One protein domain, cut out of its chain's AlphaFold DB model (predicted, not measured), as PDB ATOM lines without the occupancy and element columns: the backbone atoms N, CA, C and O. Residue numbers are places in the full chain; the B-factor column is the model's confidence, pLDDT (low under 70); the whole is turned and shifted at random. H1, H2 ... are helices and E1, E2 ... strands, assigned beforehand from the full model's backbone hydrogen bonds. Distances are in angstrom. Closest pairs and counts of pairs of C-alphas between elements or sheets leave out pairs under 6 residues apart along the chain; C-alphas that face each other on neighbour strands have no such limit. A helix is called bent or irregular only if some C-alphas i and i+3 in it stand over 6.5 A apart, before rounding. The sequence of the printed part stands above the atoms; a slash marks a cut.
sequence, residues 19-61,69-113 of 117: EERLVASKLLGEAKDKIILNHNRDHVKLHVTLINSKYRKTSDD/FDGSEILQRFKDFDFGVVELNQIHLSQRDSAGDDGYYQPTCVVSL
ATOM      1  N   GLU A  19     116.762 146.637 111.500       86.31
ATOM      2  CA  GLU A  19     117.899 147.541 111.337       86.31
ATOM      3  C   GLU A  19     119.092 146.781 110.747       86.31
ATOM      4  O   GLU A  19     119.642 147.185 109.720       86.31
ATOM      5  N   GLU A  20     119.405 145.605 111.292       83.88
ATOM      6  CA  GLU A  20     120.420 144.692 110.767       83.88
ATOM      7  C   GLU A  20     120.132 144.289 109.314       83.88
ATOM      8  O   GLU A  20     121.034 144.248 108.472       83.88
ATOM      9  N   ARG A  21     118.857 144.047 108.980       82.88
ATOM     10  CA  ARG A  21     118.414 143.779 107.601       82.88
ATOM     11  C   ARG A  21     118.650 144.954 106.666       82.88
ATOM     12  O   ARG A  21     119.067 144.742 105.524       82.88
ATOM     13  N   LEU A  22     118.390 146.175 107.121       84.06
ATOM     14  CA  LEU A  22     118.616 147.380 106.330       84.06
ATOM     15  C   LEU A  22     120.114 147.594 106.076       84.06
ATOM     16  O   LEU A  22     120.515 147.845 104.938       84.06
ATOM     17  N   VAL A  23     120.946 147.415 107.106       84.75
ATOM     18  CA  VAL A  23     122.409 147.491 106.994       84.75
ATOM     19  C   VAL A  23     122.936 146.428 106.030       84.75
ATOM     20  O   VAL A  23     123.695 146.754 105.119       84.75
ATOM     21  N   ALA A  24     122.487 145.179 106.163       84.00
ATOM     22  CA  ALA A  24     122.864 144.099 105.255       84.00
ATOM     23  C   ALA A  24     122.415 144.370 103.811       84.00
ATOM     24  O   ALA A  24     123.174 144.116 102.879       84.00
ATOM     25  N   SER A  25     121.219 144.933 103.614       83.25
ATOM     26  CA  SER A  25     120.716 145.316 102.286       83.25
ATOM     27  C   SER A  25     121.592 146.389 101.645       83.25
ATOM     28  O   SER A  25     121.942 146.284 100.470       83.25
ATOM     29  N   LYS A  26     122.003 147.397 102.426       84.06
ATOM     30  CA  LYS A  26     122.914 148.449 101.965       84.06
ATOM     31  C   LYS A  26     124.289 147.883 101.612       84.06
ATOM     32  O   LYS A  26     124.779 148.135 100.515       84.06
ATOM     33  N   LEU A  27     124.872 147.074 102.500       82.06
ATOM     34  CA  LEU A  27     126.156 146.409 102.267       82.06
ATOM     35  C   LEU A  27     126.106 145.513 101.033       82.06
ATOM     36  O   LEU A  27     127.059 145.501 100.268       82.06
ATOM     37  N   LEU A  28     125.009 144.788 100.807       78.81
ATOM     38  CA  LEU A  28     124.844 143.956  99.618       78.81
ATOM     39  C   LEU A  28     124.751 144.802  98.342       78.81
ATOM     40  O   LEU A  28     125.337 144.435  97.326       78.81
ATOM     41  N   GLY A  29     124.066 145.947  98.409       76.06
ATOM     42  CA  GLY A  29     124.045 146.933  97.331       76.06
ATOM     43  C   GLY A  29     125.445 147.453  96.990       76.06
ATOM     44  O   GLY A  29     125.823 147.450  95.823       76.06
ATOM     45  N   GLU A  30     126.242 147.821  97.996       77.25
ATOM     46  CA  GLU A  30     127.642 148.251  97.825       77.25
ATOM     47  C   GLU A  30     128.556 147.106  97.362       77.25
ATOM     48  O   GLU A  30     129.516 147.300  96.614       77.25
ATOM     49  N   ALA A  31     128.273 145.889  97.818       70.44
ATOM     50  CA  ALA A  31     129.048 144.703  97.509       70.44
ATOM     51  C   ALA A  31     128.702 144.110  96.142       70.44
ATOM     52  O   ALA A  31     129.457 143.257  95.684       70.44
ATOM     53  N   LYS A  32     127.643 144.573  95.460       68.56
ATOM     54  CA  LYS A  32     127.328 144.218  94.065       68.56
ATOM     55  C   LYS A  32     128.579 144.242  93.185       68.56
ATOM     56  O   LYS A  32     128.855 143.275  92.481       68.56
ATOM     57  N   ASP A  33     129.368 145.306  93.300       63.91
ATOM     58  CA  ASP A  33     130.551 145.502  92.466       63.91
ATOM     59  C   ASP A  33     131.754 144.688  92.972       63.91
ATOM     60  O   ASP A  33     132.604 144.277  92.195       63.91
ATOM     61  N   LYS A  34     131.829 144.385  94.275       62.53
ATOM     62  CA  LYS A  34     132.974 143.685  94.893       62.53
ATOM     63  C   LYS A  34     132.828 142.163  94.935       62.53
ATOM     64  O   LYS A  34     133.819 141.463  94.770       62.53
ATOM     65  N   ILE A  35     131.621 141.643  95.156       59.81
ATOM     66  CA  ILE A  35     131.326 140.201  95.189       59.81
ATOM     67  C   ILE A  35     131.542 139.590  93.802       59.81
ATOM     68  O   ILE A  35     132.021 138.464  93.719       59.81
ATOM     69  N   ILE A  36     131.240 140.339  92.735       55.81
ATOM     70  CA  ILE A  36     131.455 139.893  91.352       55.81
ATOM     71  C   ILE A  36     132.915 140.077  90.925       55.81
ATOM     72  O   ILE A  36     133.452 139.200  90.255       55.81
ATOM     73  N   LEU A  37     133.570 141.183  91.307       51.81
ATOM     74  CA  LEU A  37     134.870 141.547  90.723       51.81
ATOM     75  C   LEU A  37     136.093 141.275  91.606       51.81
ATOM     76  O   LEU A  37     137.194 141.235  91.077       51.81
ATOM     77  N   ASN A  38     135.955 141.093  92.922       49.47
ATOM     78  CA  ASN A  38     137.107 140.986  93.821       49.47
ATOM     79  C   ASN A  38     136.816 140.074  95.015       49.47
ATOM     80  O   ASN A  38     136.530 140.538  96.123       49.47
ATOM     81  N   HIS A  39     136.947 138.763  94.818       50.06
ATOM     82  CA  HIS A  39     136.991 137.831  95.941       50.06
ATOM     83  C   HIS A  39     138.422 137.352  96.194       50.06
ATOM     84  O   HIS A  39     138.881 136.373  95.623       50.06
ATOM     85  N   ASN A  40     139.110 138.045  97.104       43.25
ATOM     86  CA  ASN A  40     140.427 137.678  97.637       43.25
ATOM     87  C   ASN A  40     140.301 136.653  98.792       43.25
ATOM     88  O   ASN A  40     140.944 136.775  99.832       43.25
ATOM     89  N   ARG A  41     139.397 135.673  98.649       49.44
ATOM     90  CA  ARG A  41     139.442 134.431  99.432       49.44
ATOM     91  C   ARG A  41     139.991 133.351  98.522       49.44
ATOM     92  O   ARG A  41     139.523 133.241  97.394       49.44
ATOM     93  N   ASP A  42     140.878 132.510  99.038       53.59
ATOM     94  CA  ASP A  42     141.564 131.506  98.217       53.59
ATOM     95  C   ASP A  42     140.611 130.508  97.524       53.59
ATOM     96  O   ASP A  42     141.045 129.829  96.599       53.59
ATOM     97  N   HIS A  43     139.335 130.390  97.946       50.00
ATOM     98  CA  HIS A  43     138.226 129.787  97.177       50.00
ATOM     99  C   HIS A  43     136.872 129.862  97.918       50.00
ATOM    100  O   HIS A  43     136.794 129.741  99.141       50.00
ATOM    101  N   VAL A  44     135.773 129.977  97.161       62.78
ATOM    102  CA  VAL A  44     134.391 129.721  97.614       62.78
ATOM    103  C   VAL A  44     133.823 128.588  96.760       62.78
ATOM    104  O   VAL A  44     133.927 128.625  95.537       62.78
ATOM    105  N   LYS A  45     133.210 127.572  97.385       66.94
ATOM    106  CA  LYS A  45     132.547 126.478  96.659       66.94
ATOM    107  C   LYS A  45     131.085 126.823  96.393       66.94
ATOM    108  O   LYS A  45     130.223 126.619  97.253       66.94
ATOM    109  N   LEU A  46     130.805 127.287  95.181       73.12
ATOM    110  CA  LEU A  46     129.433 127.407  94.696       73.12
ATOM    111  C   LEU A  46     128.848 126.005  94.486       73.12
ATOM    112  O   LEU A  46     129.472 125.140  93.875       73.12
ATOM    113  N   HIS A  47     127.664 125.764  95.039       79.75
ATOM    114  CA  HIS A  47     126.925 124.520  94.860       79.75
ATOM    115  C   HIS A  47     125.425 124.786  94.975       79.75
ATOM    116  O   HIS A  47     125.000 125.700  95.679       79.75
ATOM    117  N   VAL A  48     124.623 123.957  94.315       81.62
ATOM    118  CA  VAL A  48     123.163 123.978  94.425       81.62
ATOM    119  C   VAL A  48     122.746 122.873  95.388       81.62
ATOM    120  O   VAL A  48     123.131 121.716  95.223       81.62
ATOM    121  N   THR A  49     121.977 123.220  96.418       84.94
ATOM    122  CA  THR A  49     121.434 122.222  97.348       84.94
ATOM    123  C   THR A  49     120.127 121.671  96.789       84.94
ATOM    124  O   THR A  49     119.139 122.392  96.728       84.94
ATOM    125  N   LEU A  50     120.112 120.390  96.412       84.69
ATOM    126  CA  LEU A  50     118.888 119.694  95.986       84.69
ATOM    127  C   LEU A  50     118.177 118.999  97.151       84.69
ATOM    128  O   LEU A  50     116.953 118.975  97.220       84.69
ATOM    129  N   ILE A  51     118.948 118.418  98.072       84.69
ATOM    130  CA  ILE A  51     118.434 117.627  99.192       84.69
ATOM    131  C   ILE A  51     119.192 118.028 100.452       84.69
ATOM    132  O   ILE A  51     120.420 118.103 100.455       84.69
ATOM    133  N   ASN A  52     118.462 118.241 101.545       84.06
ATOM    134  CA  ASN A  52     119.046 118.482 102.856       84.06
ATOM    135  C   ASN A  52     118.309 117.651 103.910       84.06
ATOM    136  O   ASN A  52     117.143 117.904 104.217       84.06
ATOM    137  N   SER A  53     119.006 116.663 104.484       81.69
ATOM    138  CA  SER A  53     118.422 115.727 105.454       81.69
ATOM    139  C   SER A  53     117.966 116.390 106.754       81.69
ATOM    140  O   SER A  53     117.165 115.804 107.475       81.69
ATOM    141  N   LYS A  54     118.403 117.628 107.034       76.38
ATOM    142  CA  LYS A  54     117.897 118.433 108.155       76.38
ATOM    143  C   LYS A  54     116.388 118.685 108.057       76.38
ATOM    144  O   LYS A  54     115.742 118.791 109.088       76.38
ATOM    145  N   TYR A  55     115.845 118.798 106.845       77.44
ATOM    146  CA  TYR A  55     114.432 119.124 106.615       77.44
ATOM    147  C   TYR A  55     113.556 117.888 106.381       77.44
ATOM    148  O   TYR A  55     112.421 118.010 105.923       77.44
ATOM    149  N   ARG A  56     114.068 116.686 106.673       78.19
ATOM    150  CA  ARG A  56     113.266 115.463 106.638       78.19
ATOM    151  C   ARG A  56     112.159 115.577 107.694       78.19
ATOM    152  O   ARG A  56     112.448 115.506 108.880       78.19
ATOM    153  N   LYS A  57     110.907 115.742 107.256       68.25
ATOM    154  CA  LYS A  57     109.734 115.700 108.137       68.25
ATOM    155  C   LYS A  57     109.442 114.246 108.495       68.25
ATOM    156  O   LYS A  57     109.229 113.432 107.596       68.25
ATOM    157  N   THR A  58     109.422 113.922 109.782       64.38
ATOM    158  CA  THR A  58     108.853 112.659 110.269       64.38
ATOM    159  C   THR A  58     107.576 112.970 111.039       64.38
ATOM    160  O   THR A  58     107.438 114.063 111.574       64.38
ATOM    161  N   SER A  59     106.620 112.043 111.081       57.50
ATOM    162  CA  SER A  59     105.342 112.233 111.790       57.50
ATOM    163  C   SER A  59     105.496 112.510 113.294       57.50
ATOM    164  O   SER A  59     104.571 113.037 113.898       57.50
ATOM    165  N   ASP A  60     106.672 112.227 113.870       57.56
ATOM    166  CA  ASP A  60     106.990 112.389 115.291       57.56
ATOM    167  C   ASP A  60     108.230 113.290 115.470       57.56
ATOM    168  O   ASP A  60     109.330 112.823 115.774       57.56
ATOM    169  N   ASP A  61     108.062 114.600 115.264       56.03
ATOM    170  CA  ASP A  61     109.129 115.626 115.279       56.03
ATOM    171  C   ASP A  61     109.680 115.977 116.686       56.03
ATOM    172  O   ASP A  61     110.379 116.976 116.881       56.03
ATOM    173  N   PHE A  69     121.543 109.628 104.999       86.19
ATOM    174  CA  PHE A  69     120.995 108.815 103.918       86.19
ATOM    175  C   PHE A  69     122.129 108.391 102.992       86.19
ATOM    176  O   PHE A  69     123.130 109.103 102.879       86.19
ATOM    177  N   ASP A  70     121.969 107.238 102.351       90.38
ATOM    178  CA  ASP A  70     122.885 106.795 101.309       90.38
ATOM    179  C   ASP A  70     122.520 107.481  99.986       90.38
ATOM    180  O   ASP A  70     121.441 107.269  99.433       90.38
ATOM    181  N   GLY A  71     123.402 108.362  99.515       90.69
ATOM    182  CA  GLY A  71     123.248 109.083  98.253       90.69
ATOM    183  C   GLY A  71     124.003 108.454  97.082       90.69
ATOM    184  O   GLY A  71     124.038 109.059  96.011       90.69
ATOM    185  N   SER A  72     124.634 107.290  97.265       95.19
ATOM    186  CA  SER A  72     125.590 106.727  96.302       95.19
ATOM    187  C   SER A  72     124.971 106.477  94.928       95.19
ATOM    188  O   SER A  72     125.569 106.839  93.920       95.19
ATOM    189  N   GLU A  73     123.747 105.945  94.874       96.12
ATOM    190  CA  GLU A  73     123.042 105.699  93.610       96.12
ATOM    191  C   GLU A  73     122.752 107.001  92.848       96.12
ATOM    192  O   GLU A  73     122.984 107.089  91.642       96.12
ATOM    193  N   ILE A  74     122.306 108.045  93.559       93.69
ATOM    194  CA  ILE A  74     122.032 109.364  92.970       93.69
ATOM    195  C   ILE A  74     123.325 109.939  92.389       93.69
ATOM    196  O   ILE A  74     123.357 110.365  91.235       93.69
ATOM    197  N   LEU A  75     124.409 109.916  93.167       93.62
ATOM    198  CA  LEU A  75     125.707 110.420  92.724       93.62
ATOM    199  C   LEU A  75     126.239 109.623  91.533       93.62
ATOM    200  O   LEU A  75     126.710 110.218  90.573       93.62
ATOM    201  N   GLN A  76     126.123 108.296  91.546       96.25
ATOM    202  CA  GLN A  76     126.587 107.454  90.447       96.25
ATOM    203  C   GLN A  76     125.794 107.696  89.161       96.25
ATOM    204  O   GLN A  76     126.377 107.711  88.078       96.25
ATOM    205  N   ARG A  77     124.480 107.911  89.275       96.69
ATOM    206  CA  ARG A  77     123.598 108.166  88.135       96.69
ATOM    207  C   ARG A  77     123.828 109.535  87.500       96.69
ATOM    208  O   ARG A  77     123.713 109.655  86.284       96.69
ATOM    209  N   PHE A  78     124.136 110.552  88.304       94.62
ATOM    210  CA  PHE A  78     124.232 111.943  87.847       94.62
ATOM    211  C   PHE A  78     125.655 112.518  87.862       94.62
ATOM    212  O   PHE A  78     125.813 113.711  87.617       94.62
ATOM    213  N   LYS A  79     126.695 111.706  88.108       93.62
ATOM    214  CA  LYS A  79     128.093 112.177  88.196       93.62
ATOM    215  C   LYS A  79     128.573 112.963  86.974       93.62
ATOM    216  O   LYS A  79     129.341 113.901  87.140       93.62
ATOM    217  N   ASP A  80     128.090 112.589  85.790       94.00
ATOM    218  CA  ASP A  80     128.458 113.202  84.508       94.00
ATOM    219  C   ASP A  80     127.263 113.927  83.857       94.00
ATOM    220  O   ASP A  80     127.288 114.230  82.666       94.00
ATOM    221  N   PHE A  81     126.176 114.160  84.605       95.06
ATOM    222  CA  PHE A  81     125.001 114.841  84.069       95.06
ATOM    223  C   PHE A  81     125.250 116.349  83.999       95.06
ATOM    224  O   PHE A  81     125.523 116.992  85.013       95.06
ATOM    225  N   ASP A  82     125.110 116.913  82.803       91.06
ATOM    226  CA  ASP A  82     125.120 118.355  82.603       91.06
ATOM    227  C   ASP A  82     123.747 118.941  82.973       91.06
ATOM    228  O   ASP A  82     122.754 118.756  82.269       91.06
ATOM    229  N   PHE A  83     123.690 119.642  84.108       88.25
ATOM    230  CA  PHE A  83     122.487 120.341  84.575       88.25
ATOM    231  C   PHE A  83     122.223 121.655  83.822       88.25
ATOM    232  O   PHE A  83     121.206 122.305  84.066       88.25
ATOM    233  N   GLY A  84     123.113 122.025  82.902       89.19
ATOM    234  CA  GLY A  84     123.040 123.230  82.103       89.19
ATOM    235  C   GLY A  84     123.713 124.430  82.759       89.19
ATOM    236  O   GLY A  84     124.360 124.356  83.806       89.19
ATOM    237  N   VAL A  85     123.533 125.574  82.109       82.25
ATOM    238  CA  VAL A  85     124.080 126.868  82.522       82.25
ATOM    239  C   VAL A  85     122.927 127.775  82.923       82.25
ATOM    240  O   VAL A  85     121.872 127.770  82.289       82.25
ATOM    241  N   VAL A  86     123.134 128.579  83.964       79.19
ATOM    242  CA  VAL A  86     122.226 129.668  84.317       79.19
ATOM    243  C   VAL A  86     122.969 130.992  84.269       79.19
ATOM    244  O   VAL A  86     124.136 131.084  84.651       79.19
ATOM    245  N   GLU A  87     122.272 132.028  83.830       79.06
ATOM    246  CA  GLU A  87     122.759 133.394  83.921       79.06
ATOM    247  C   GLU A  87     122.460 133.968  85.313       79.06
ATOM    248  O   GLU A  87     121.325 133.922  85.803       79.06
ATOM    249  N   LEU A  88     123.483 134.514  85.973       77.94
ATOM    250  CA  LEU A  88     123.318 135.174  87.263       77.94
ATOM    251  C   LEU A  88     122.820 136.609  87.050       77.94
ATOM    252  O   LEU A  88     123.608 137.529  86.863       77.94
ATOM    253  N   ASN A  89     121.503 136.792  87.131       81.56
ATOM    254  CA  ASN A  89     120.858 138.086  86.876       81.56
ATOM    255  C   ASN A  89     120.506 138.869  88.147       81.56
ATOM    256  O   ASN A  89     120.303 140.084  88.099       81.56
ATOM    257  N   GLN A  90     120.396 138.199  89.298       84.31
ATOM    258  CA  GLN A  90     119.982 138.829  90.552       84.31
ATOM    259  C   GLN A  90     120.638 138.178  91.771       84.31
ATOM    260  O   GLN A  90     120.836 136.965  91.802       84.31
ATOM    261  N   ILE A  91     120.889 138.979  92.807       82.62
ATOM    262  CA  ILE A  91     121.279 138.523  94.148       82.62
ATOM    263  C   ILE A  91     120.190 138.945  95.131       82.62
ATOM    264  O   ILE A  91     119.778 140.103  95.155       82.62
ATOM    265  N   HIS A  92     119.686 137.998  95.918       85.81
ATOM    266  CA  HIS A  92     118.593 138.231  96.862       85.81
ATOM    267  C   HIS A  92     119.126 138.139  98.292       85.81
ATOM    268  O   HIS A  92     119.771 137.155  98.651       85.81
ATOM    269  N   LEU A  93     118.823 139.135  99.126       86.38
ATOM    270  CA  LEU A  93     118.919 139.001 100.578       86.38
ATOM    271  C   LEU A  93     117.606 138.403 101.074       86.38
ATOM    272  O   LEU A  93     116.620 139.120 101.243       86.38
ATOM    273  N   SER A  94     117.581 137.092 101.271       84.62
ATOM    274  CA  SER A  94     116.375 136.361 101.653       84.62
ATOM    275  C   SER A  94     116.224 136.211 103.165       84.62
ATOM    276  O   SER A  94     117.196 135.965 103.880       84.62
ATOM    277  N   GLN A  95     114.987 136.308 103.649       82.62
ATOM    278  CA  GLN A  95     114.652 135.969 105.024       82.62
ATOM    279  C   GLN A  95     114.566 134.444 105.182       82.62
ATOM    280  O   GLN A  95     113.966 133.736 104.368       82.62
ATOM    281  N   ARG A  96     115.196 133.926 106.243       79.19
ATOM    282  CA  ARG A  96     115.187 132.493 106.548       79.19
ATOM    283  C   ARG A  96     113.816 132.061 107.057       79.19
ATOM    284  O   ARG A  96     113.159 132.808 107.776       79.19
ATOM    285  N   ASP A  97     113.435 130.832 106.719       78.12
ATOM    286  CA  ASP A  97     112.219 130.168 107.205       78.12
ATOM    287  C   ASP A  97     110.905 130.892 106.815       78.12
ATOM    288  O   ASP A  97     109.849 130.628 107.382       78.12
ATOM    289  N   SER A  98     110.955 131.767 105.803       80.69
ATOM    290  CA  SER A  98     109.799 132.447 105.206       80.69
ATOM    291  C   SER A  98     109.737 132.204 103.701       80.69
ATOM    292  O   SER A  98     110.750 132.358 103.014       80.69
ATOM    293  N   ALA A  99     108.546 131.889 103.195       84.62
ATOM    294  CA  ALA A  99     108.270 131.763 101.770       84.62
ATOM    295  C   ALA A  99     107.358 132.906 101.303       84.62
ATOM    296  O   ALA A  99     106.458 133.305 102.042       84.62
ATOM    297  N   GLY A 100     107.610 133.422 100.102       83.06
ATOM    298  CA  GLY A 100     106.681 134.282  99.377       83.06
ATOM    299  C   GLY A 100     105.578 133.467  98.698       83.06
ATOM    300  O   GLY A 100     105.554 132.234  98.770       83.06
ATOM    301  N   ASP A 101     104.678 134.157  98.000       85.56
ATOM    302  CA  ASP A 101     103.493 133.553  97.367       85.56
ATOM    303  C   ASP A 101     103.830 132.534  96.261       85.56
ATOM    304  O   ASP A 101     103.012 131.682  95.916       85.56
ATOM    305  N   ASP A 102     105.041 132.597  95.705       84.50
ATOM    306  CA  ASP A 102     105.562 131.677  94.691       84.50
ATOM    307  C   ASP A 102     106.267 130.442  95.286       84.50
ATOM    308  O   ASP A 102     106.775 129.596  94.548       84.50
ATOM    309  N   GLY A 103     106.309 130.326  96.619       84.00
ATOM    310  CA  GLY A 103     107.025 129.269  97.332       84.00
ATOM    311  C   GLY A 103     108.543 129.473  97.397       84.00
ATOM    312  O   GLY A 103     109.249 128.611  97.928       84.00
ATOM    313  N   TYR A 104     109.059 130.592  96.883       84.62
ATOM    314  CA  TYR A 104     110.462 130.978  96.984       84.62
ATOM    315  C   TYR A 104     110.742 131.688  98.310       84.62
ATOM    316  O   TYR A 104     109.829 132.187  98.964       84.62
ATOM    317  N   TYR A 105     112.005 131.771  98.730       84.62
ATOM    318  CA  TYR A 105     112.339 132.524  99.940       84.62
ATOM    319  C   TYR A 105     111.963 134.000  99.801       84.62
ATOM    320  O   TYR A 105     112.392 134.658  98.855       84.62
ATOM    321  N   GLN A 106     111.248 134.540 100.789       87.94
ATOM    322  CA  GLN A 106     110.862 135.951 100.801       87.94
ATOM    323  C   GLN A 106     112.117 136.850 100.805       87.94
ATOM    324  O   GLN A 106     112.893 136.808 101.768       87.94
ATOM    325  N   PRO A 107     112.352 137.676  99.769       88.25
ATOM    326  CA  PRO A 107     113.470 138.606  99.772       88.25
ATOM    327  C   PRO A 107     113.147 139.832 100.632       88.25
ATOM    328  O   PRO A 107     112.049 140.383 100.583       88.25
ATOM    329  N   THR A 108     114.135 140.283 101.399       88.25
ATOM    330  CA  THR A 108     114.164 141.623 102.002       88.25
ATOM    331  C   THR A 108     114.751 142.650 101.031       88.25
ATOM    332  O   THR A 108     114.342 143.806 101.022       88.25
ATOM    333  N   CYS A 109     115.696 142.228 100.188       87.25
ATOM    334  CA  CYS A 109     116.317 143.064  99.168       87.25
ATOM    335  C   CYS A 109     116.650 142.224  97.931       87.25
ATOM    336  O   CYS A 109     117.004 141.049  98.048       87.25
ATOM    337  N   VAL A 110     116.550 142.836  96.750       87.31
ATOM    338  CA  VAL A 110     116.938 142.240  95.469       87.31
ATOM    339  C   VAL A 110     117.868 143.201  94.745       87.31
ATOM    340  O   VAL A 110     117.506 144.345  94.476       87.31
ATOM    341  N   VAL A 111     119.056 142.718  94.403       85.25
ATOM    342  CA  VAL A 111     120.048 143.441  93.614       85.25
ATOM    343  C   VAL A 111     120.073 142.853  92.210       85.25
ATOM    344  O   VAL A 111     120.487 141.711  92.024       85.25
ATOM    345  N   SER A 112     119.650 143.633  91.216       85.94
ATOM    346  CA  SER A 112     119.792 143.254  89.808       85.94
ATOM    347  C   SER A 112     121.230 143.467  89.342       85.94
ATOM    348  O   SER A 112     121.811 144.552  89.505       85.94
ATOM    349  N   LEU A 113     121.795 142.425  88.745       78.00
ATOM    350  CA  LEU A 113     123.095 142.459  88.101       78.00
ATOM    351  C   LEU A 113     122.869 142.879  86.654       78.00
ATOM    352  O   LEU A 113     122.120 142.245  85.922       78.00
TER     353      LEU A 113
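What this domain is: This is residues 19 to 61 and 69 to 113 of the 117 residues of the protein "Activating signal cointegrator 1 complex subunit 1" of Operophtera brumata (winter moth) (UniProt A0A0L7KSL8). A hairpin of two sharply bent strands, E1 and E2, packs on one side of the long helix H1, and from this part two long arms of chain reach away, one of them with the small helix H2 far from the rest. Residues 37 to 50, 54 to 61 and 72 to 86, the last stretch including H2, stand free and stick out. The printed part has 88 residues, with two named helices and two named strands in the order H1, H2, E1, E2; the sheet, order E1 - E2, is antiparallel and the class is mixed, helices and strands. The whole is loose, with a radius of gyration of the C-alphas of 17.2 A and spans of 43 by 36 by 26 A.

Where its parts are: Strand E1 is residues 90 to 99, 17.7 A from first to last C-alpha, and begins at C-alpha 90 at (119.982, 138.829, 90.552). Strand E2 is residues 105 to 112, 16.5 A long, and ends at C-alpha 112 at (119.792, 143.254, 89.808). E1 bends by 105 degrees at residue 96, and E2 bends by 86 degrees at residue 108. Helix H1 is residues 19 to 37, 27.4 A long, from C-alpha 19 at (117.899, 147.541, 111.337). It has a kink of 53 degrees near residue 31 and is only just irregular: C-alphas 30 and 33 are 6.7 A apart. Helix H2 is residues 72 to 78, 10.0 A long.

How they stand to each other: E1 and E2 form a hairpin with a tight link of 5 residues, and their directions stand at 170 degrees. Across the pair, N 91 and O 111 are 2.9 A apart and N 108 and O 93 are 2.7 A apart, both within hydrogen-bond range. The closest C-alphas of H1 and E2 are those of Ser 25 and Cys 109, at 5.8 A. The closest C-alphas of H1 and E1 are those of Ser 25 and Leu 93, at 6.8 A. H2 is apart from H1 and from E2. In H2 every O i to N i+4 pair is within hydrogen-bond range, and in H1 12 of 15 are.

The domain as a whole: The two C-alphas farthest apart, those of Leu 37 and Asp 60, are 47.2 A apart. Residues 62 to 68 are cut out, with 17.8 A from C-alpha 61 to C-alpha 69; the link from H1 to H2 runs across this cut. The link from H2 to E1, 11 residues, is long. Residues 38 to 61 hold no named element. The mean pLDDT of the printed part is 78.9, and it is under 70 at residues 32 to 45 and 57 to 61.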